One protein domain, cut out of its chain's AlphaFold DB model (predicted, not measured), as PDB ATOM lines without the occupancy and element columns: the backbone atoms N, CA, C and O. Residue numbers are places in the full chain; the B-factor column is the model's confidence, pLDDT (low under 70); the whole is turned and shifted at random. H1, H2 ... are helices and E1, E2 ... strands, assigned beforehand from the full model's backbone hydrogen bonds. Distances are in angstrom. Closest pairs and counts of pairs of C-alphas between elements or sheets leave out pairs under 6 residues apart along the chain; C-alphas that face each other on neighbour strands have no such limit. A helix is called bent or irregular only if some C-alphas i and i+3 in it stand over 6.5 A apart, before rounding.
ATOM      1  N   SER A   4     -33.248 -44.115 -32.973       72.62
ATOM      2  CA  SER A   4     -32.280 -45.154 -32.601       72.62
ATOM      3  C   SER A   4     -32.146 -46.272 -33.645       72.62
ATOM      4  O   SER A   4     -31.087 -46.891 -33.738       72.62
ATOM      5  N   GLU A   5     -33.199 -46.543 -34.420       74.75
ATOM      6  CA  GLU A   5     -33.208 -47.547 -35.494       74.75
ATOM      7  C   GLU A   5     -32.645 -46.959 -36.788       74.75
ATOM      8  O   GLU A   5     -31.810 -47.592 -37.436       74.75
ATOM      9  N   LYS A   6     -32.991 -45.702 -37.095       74.94
ATOM     10  CA  LYS A   6     -32.446 -44.969 -38.246       74.94
ATOM     11  C   LYS A   6     -30.929 -44.799 -38.157       74.94
ATOM     12  O   LYS A   6     -30.229 -45.019 -39.137       74.94
ATOM     13  N   ILE A   7     -30.389 -44.510 -36.968       75.81
ATOM     14  CA  ILE A   7     -28.932 -44.385 -36.770       75.81
ATOM     15  C   ILE A   7     -28.219 -45.718 -37.019       75.81
ATOM     16  O   ILE A   7     -27.140 -45.737 -37.612       75.81
ATOM     17  N   LYS A   8     -28.805 -46.845 -36.589       78.00
ATOM     18  CA  LYS A   8     -28.229 -48.174 -36.849       78.00
ATOM     19  C   LYS A   8     -28.254 -48.505 -38.342       78.00
ATOM     20  O   LYS A   8     -27.243 -48.976 -38.857       78.00
ATOM     21  N   ALA A   9     -29.361 -48.207 -39.020       78.19
ATOM     22  CA  ALA A   9     -29.504 -48.419 -40.457       78.19
ATOM     23  C   ALA A   9     -28.521 -47.550 -41.265       78.19
ATOM     24  O   ALA A   9     -27.790 -48.075 -42.102       78.19
ATOM     25  N   LEU A  10     -28.406 -46.253 -40.944       77.94
ATOM     26  CA  LEU A  10     -27.477 -45.337 -41.616       77.94
ATOM     27  C   LEU A  10     -26.017 -45.741 -41.395       77.94
ATOM     28  O   LEU A  10     -25.223 -45.730 -42.332       77.94
ATOM     29  N   LYS A  11     -25.658 -46.152 -40.171       78.94
ATOM     30  CA  LYS A  11     -24.306 -46.639 -39.882       78.94
ATOM     31  C   LYS A  11     -23.966 -47.875 -40.714       78.94
ATOM     32  O   LYS A  11     -22.882 -47.934 -41.286       78.94
ATOM     33  N   GLY A  12     -24.885 -48.840 -40.786       77.94
ATOM     34  CA  GLY A  12     -24.711 -50.046 -41.597       77.94
ATOM     35  C   GLY A  12     -24.591 -49.728 -43.087       77.94
ATOM     36  O   GLY A  12     -23.723 -50.281 -43.759       77.94
ATOM     37  N   TYR A  13     -25.400 -48.791 -43.581       78.81
ATOM     38  CA  TYR A  13     -25.347 -48.331 -44.964       78.81
ATOM     39  C   TYR A  13     -24.001 -47.678 -45.299       78.81
ATOM     40  O   TYR A  13     -23.314 -48.164 -46.189       78.81
ATOM     41  N   LEU A  14     -23.570 -46.657 -44.549       75.38
ATOM     42  CA  LEU A  14     -22.310 -45.945 -44.813       75.38
ATOM     43  C   LEU A  14     -21.081 -46.853 -44.689       75.38
ATOM     44  O   LEU A  14     -20.147 -46.750 -45.484       75.38
ATOM     45  N   GLN A  15     -21.098 -47.788 -43.736       75.38
ATOM     46  CA  GLN A  15     -20.030 -48.772 -43.605       75.38
ATOM     47  C   GLN A  15     -19.999 -49.741 -44.799       75.38
ATOM     48  O   GLN A  15     -18.918 -50.154 -45.209       75.38
ATOM     49  N   LYS A  16     -21.155 -50.084 -45.381       74.06
ATOM     50  CA  LYS A  16     -21.259 -50.987 -46.535       74.06
ATOM     51  C   LYS A  16     -20.944 -50.298 -47.866       74.06
ATOM     52  O   LYS A  16     -20.348 -50.928 -48.731       74.06
ATOM     53  N   THR A  17     -21.350 -49.042 -48.046       67.62
ATOM     54  CA  THR A  17     -21.247 -48.338 -49.337       67.62
ATOM     55  C   THR A  17     -19.993 -47.487 -49.461       67.62
ATOM     56  O   THR A  17     -19.406 -47.436 -50.535       67.62
ATOM     57  N   ALA A  18     -19.554 -46.857 -48.374       64.94
ATOM     58  CA  ALA A  18     -18.374 -45.996 -48.369       64.94
ATOM     59  C   ALA A  18     -17.209 -46.575 -47.549       64.94
ATOM     60  O   ALA A  18     -16.110 -46.028 -47.586       64.94
ATOM     61  N   GLY A  19     -17.421 -47.656 -46.786       62.00
ATOM     62  CA  GLY A  19     -16.391 -48.230 -45.909       62.00
ATOM     63  C   GLY A  19     -16.063 -47.364 -44.687       62.00
ATOM     64  O   GLY A  19     -15.108 -47.650 -43.966       62.00
ATOM     65  N   VAL A  20     -16.840 -46.305 -44.435       64.31
ATOM     66  CA  VAL A  20     -16.565 -45.314 -43.386       64.31
ATOM     67  C   VAL A  20     -17.446 -45.578 -42.167       64.31
ATOM     68  O   VAL A  20     -18.661 -45.724 -42.276       64.31
ATOM     69  N   SER A  21     -16.836 -45.599 -40.980       71.88
ATOM     70  CA  SER A  21     -17.549 -45.692 -39.702       71.88
ATOM     71  C   SER A  21     -17.512 -44.339 -38.999       71.88
ATOM     72  O   SER A  21     -16.471 -43.905 -38.507       71.88
ATOM     73  N   LEU A  22     -18.655 -43.658 -38.963       66.00
ATOM     74  CA  LEU A  22     -18.792 -42.377 -38.280       66.00
ATOM     75  C   LEU A  22     -19.138 -42.565 -36.798       66.00
ATOM     76  O   LEU A  22     -19.777 -43.540 -36.388       66.00
ATOM     77  N   SER A  23     -18.727 -41.592 -35.981       67.56
ATOM     78  CA  SER A  23     -19.089 -41.568 -34.564       67.56
ATOM     79  C   SER A  23     -20.605 -41.340 -34.384       67.56
ATOM     80  O   SER A  23     -21.236 -40.700 -35.231       67.56
ATOM     81  N   PRO A  24     -21.221 -41.799 -33.276       64.19
ATOM     82  CA  PRO A  24     -22.672 -41.698 -33.072       64.19
ATOM     83  C   PRO A  24     -23.229 -40.268 -33.118       64.19
ATOM     84  O   PRO A  24     -24.375 -40.072 -33.514       64.19
ATOM     85  N   LYS A  25     -22.426 -39.263 -32.735       72.12
ATOM     86  CA  LYS A  25     -22.832 -37.850 -32.795       72.12
ATOM     87  C   LYS A  25     -22.915 -37.346 -34.238       72.12
ATOM     88  O   LYS A  25     -23.886 -36.680 -34.576       72.12
ATOM     89  N   CYS A  26     -21.953 -37.716 -35.085       69.88
ATOM     90  CA  CYS A  26     -21.952 -37.355 -36.507       69.88
ATOM     91  C   CYS A  26     -23.083 -38.065 -37.261       69.88
ATOM     92  O   CYS A  26     -23.779 -37.440 -38.048       69.88
ATOM     93  N   LEU A  27     -23.330 -39.343 -36.952       68.44
ATOM     94  CA  LEU A  27     -24.433 -40.100 -37.557       68.44
ATOM     95  C   LEU A  27     -25.801 -39.483 -37.266       68.44
ATOM     96  O   LEU A  27     -26.671 -39.515 -38.124       68.44
ATOM     97  N   LYS A  28     -25.998 -38.926 -36.064       69.94
ATOM     98  CA  LYS A  28     -27.265 -38.286 -35.707       69.94
ATOM     99  C   LYS A  28     -27.490 -36.976 -36.468       69.94
ATOM    100  O   LYS A  28     -28.625 -36.701 -36.830       69.94
ATOM    101  N   ALA A  29     -26.431 -36.206 -36.716       73.25
ATOM    102  CA  ALA A  29     -26.508 -34.975 -37.502       73.25
ATOM    103  C   ALA A  29     -26.760 -35.251 -38.994       73.25
ATOM    104  O   ALA A  29     -27.436 -34.472 -39.653       73.25
ATOM    105  N   GLU A  30     -26.265 -36.379 -39.506       66.06
ATOM    106  CA  GLU A  30     -26.470 -36.785 -40.900       66.06
ATOM    107  C   GLU A  30     -27.851 -37.396 -41.171       66.06
ATOM    108  O   GLU A  30     -28.237 -37.505 -42.326       66.06
ATOM    109  N   LEU A  31     -28.639 -37.772 -40.152       72.75
ATOM    110  CA  LEU A  31     -29.948 -38.415 -40.359       72.75
ATOM    111  C   LEU A  31     -30.872 -37.617 -41.284       72.75
ATOM    112  O   LEU A  31     -31.561 -38.204 -42.115       72.75
ATOM    113  N   ASP A  32     -30.878 -36.293 -41.161       70.75
ATOM    114  CA  ASP A  32     -31.780 -35.444 -41.935       70.75
ATOM    115  C   ASP A  32     -31.395 -35.347 -43.415       70.75
ATOM    116  O   ASP A  32     -32.226 -34.922 -44.218       70.75
ATOM    117  N   ASN A  33     -30.201 -35.805 -43.804       75.31
ATOM    118  CA  ASN A  33     -29.738 -35.834 -45.194       75.31
ATOM    119  C   ASN A  33     -30.080 -37.142 -45.920       75.31
ATOM    120  O   ASN A  33     -29.781 -37.278 -47.106       75.31
ATOM    121  N   TYR A  34     -30.715 -38.102 -45.243       71.88
ATOM    122  CA  TYR A  34     -31.034 -39.416 -45.801       71.88
ATOM    123  C   TYR A  34     -32.525 -39.737 -45.623       71.88
ATOM    124  O   TYR A  34     -33.164 -39.356 -44.640       71.88
ATOM    125  N   VAL A  35     -33.105 -40.408 -46.615       76.94
ATOM    126  CA  VAL A  35     -34.456 -40.969 -46.570       76.94
ATOM    127  C   VAL A  35     -34.357 -42.402 -46.070       76.94
ATOM    128  O   VAL A  35     -33.527 -43.176 -46.544       76.94
ATOM    129  N   PHE A  36     -35.206 -42.738 -45.104       77.31
ATOM    130  CA  PHE A  36     -35.314 -44.076 -44.534       77.31
ATOM    131  C   PHE A  36     -36.647 -44.646 -44.982       77.31
ATOM    132  O   PHE A  36     -37.690 -44.187 -44.515       77.31
ATOM    133  N   LEU A  37     -36.595 -45.589 -45.913       72.81
ATOM    134  CA  LEU A  37     -37.777 -46.252 -46.437       72.81
ATOM    135  C   LEU A  37     -38.291 -47.290 -45.439       72.81
ATOM    136  O   LEU A  37     -37.538 -47.833 -44.628       72.81
ATOM    137  N   ASP A  38     -39.590 -47.575 -45.501       66.25
ATOM    138  CA  ASP A  38     -40.259 -48.469 -44.548       66.25
ATOM    139  C   ASP A  38     -39.780 -49.929 -44.648       66.25
ATOM    140  O   ASP A  38     -39.915 -50.693 -43.694       66.25
ATOM    141  N   ASN A  39     -39.144 -50.304 -45.763       73.38
ATOM    142  CA  ASN A  39     -38.462 -51.590 -45.940       73.38
ATOM    143  C   ASN A  39     -37.084 -51.661 -45.235       73.38
ATOM    144  O   ASN A  39     -36.443 -52.710 -45.251       73.38
ATOM    145  N   GLY A  40     -36.629 -50.572 -44.604       63.12
ATOM    146  CA  GLY A  40     -35.346 -50.475 -43.906       63.12
ATOM    147  C   GLY A  40     -34.177 -49.995 -44.770       63.12
ATOM    148  O   GLY A  40     -33.054 -49.918 -44.265       63.12
ATOM    149  N   GLU A  41     -34.411 -49.658 -46.041       69.88
ATOM    150  CA  GLU A  41     -33.386 -49.087 -46.916       69.88
ATOM    151  C   GLU A  41     -33.118 -47.615 -46.600       69.88
ATOM    152  O   GLU A  41     -34.005 -46.850 -46.217       69.88
ATOM    153  N   VAL A  42     -31.852 -47.220 -46.757       72.69
ATOM    154  CA  VAL A  42     -31.376 -45.866 -46.473       72.69
ATOM    155  C   VAL A  42     -30.787 -45.287 -47.745       72.69
ATOM    156  O   VAL A  42     -29.849 -45.852 -48.302       72.69
ATOM    157  N   ILE A  43     -31.332 -44.163 -48.195       73.81
ATOM    158  CA  ILE A  43     -30.957 -43.525 -49.458       73.81
ATOM    159  C   ILE A  43     -30.565 -42.075 -49.166       73.81
ATOM    160  O   ILE A  43     -31.293 -41.394 -48.443       73.81
ATOM    161  N   PRO A  44     -29.438 -41.556 -49.686       74.44
ATOM    162  CA  PRO A  44     -29.139 -40.130 -49.583       74.44
ATOM    163  C   PRO A  44     -30.270 -39.311 -50.213       74.44
ATOM    164  O   PRO A  44     -30.649 -39.578 -51.351       74.44
ATOM    165  N   LYS A  45     -30.793 -38.289 -49.526       68.88
ATOM    166  CA  LYS A  45     -31.912 -37.469 -50.034       68.88
ATOM    167  C   LYS A  45     -31.627 -36.858 -51.398       68.88
ATOM    168  O   LYS A  45     -32.523 -36.797 -52.223       68.88
ATOM    169  N   ALA A  46     -30.383 -36.461 -51.658       61.88
ATOM    170  CA  ALA A  46     -29.980 -35.914 -52.953       61.88
ATOM    171  C   ALA A  46     -30.115 -36.917 -54.118       61.88
ATOM    172  O   ALA A  46     -30.164 -36.508 -55.271       61.88
ATOM    173  N   GLN A  47     -30.158 -38.219 -53.821       59.22
ATOM    174  CA  GLN A  47     -30.355 -39.305 -54.786       59.22
ATOM    175  C   GLN A  47     -31.758 -39.912 -54.697       59.22
ATOM    176  O   GLN A  47     -32.094 -40.805 -55.471       59.22
TER     177      GLN A  47
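AT A GLANCE: This is residues 4 to 47 of the 196 residues of an uncharacterized protein of Cyanobacterium sp. HL-69 (UniProt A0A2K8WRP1). Two helices, H1 and H2, cross at nearly a right angle, and a small hairpin of two short strands, E1 and E2, packs beside H1 to complete a little rounded body. H2 leads directly into the hairpin, while residues 18 to 23 link the last residue of H1 to the first of H2. The printed part has 44 residues, with the order H1, H2, E1, E2, an antiparallel sheet E1 - E2, and the class mostly helix. It is compact, with a radius of gyration of the C-alphas of 9.5 A and spans of 24 by 19 by 19 A.

HOW THE PARTS SIT: Start with H1, residues 4 to 17, and look at its residues 6 to 11, which alone touch H2, residues 24 to 33. Their closest C-alphas, those of Ile 7 and Leu 27, are 6.3 A apart, and the helices stand about perpendicular at 86 degrees. Next find the hairpin of E1, residues 34 to 36, and E2, residues 42 to 44, antiparallel at 155 degrees. There N 35 and O 43 are 2.8 A apart and N 43 and O 35 are 2.9 A apart, both within hydrogen-bond range. The closest C-alphas of H1 and E2, those of Leu 10 and Val 42, are 6.3 A apart. Of the O i to N i+4 pairs, 9 of 10 in H1 and 4 of 6 in H2 are within hydrogen-bond range.

IN THESE COORDINATES: Find C-alpha 4 at (-32.280, -45.154, -32.601); from there H1 runs 20.3 A to Thr 17. H2 begins at C-alpha 24, (-22.672, -41.698, -33.072), and runs 15.2 A to Asn 33; it is irregular, but only just, with C-alphas 29 and 32 6.9 A apart. E1 spans 6.5 A, and E2 spans 6.9 A, ending at C-alpha 44, (-29.139, -40.130, -49.583).

THE WHOLE: The two C-alphas farthest apart, those of Lys 25 and Asn 39, are 24.6 A apart. The printed part has no cut and no long link. Its mean pLDDT is 71.4, and 17 residues are under 70, among them 17 to 20 and 45 to 47.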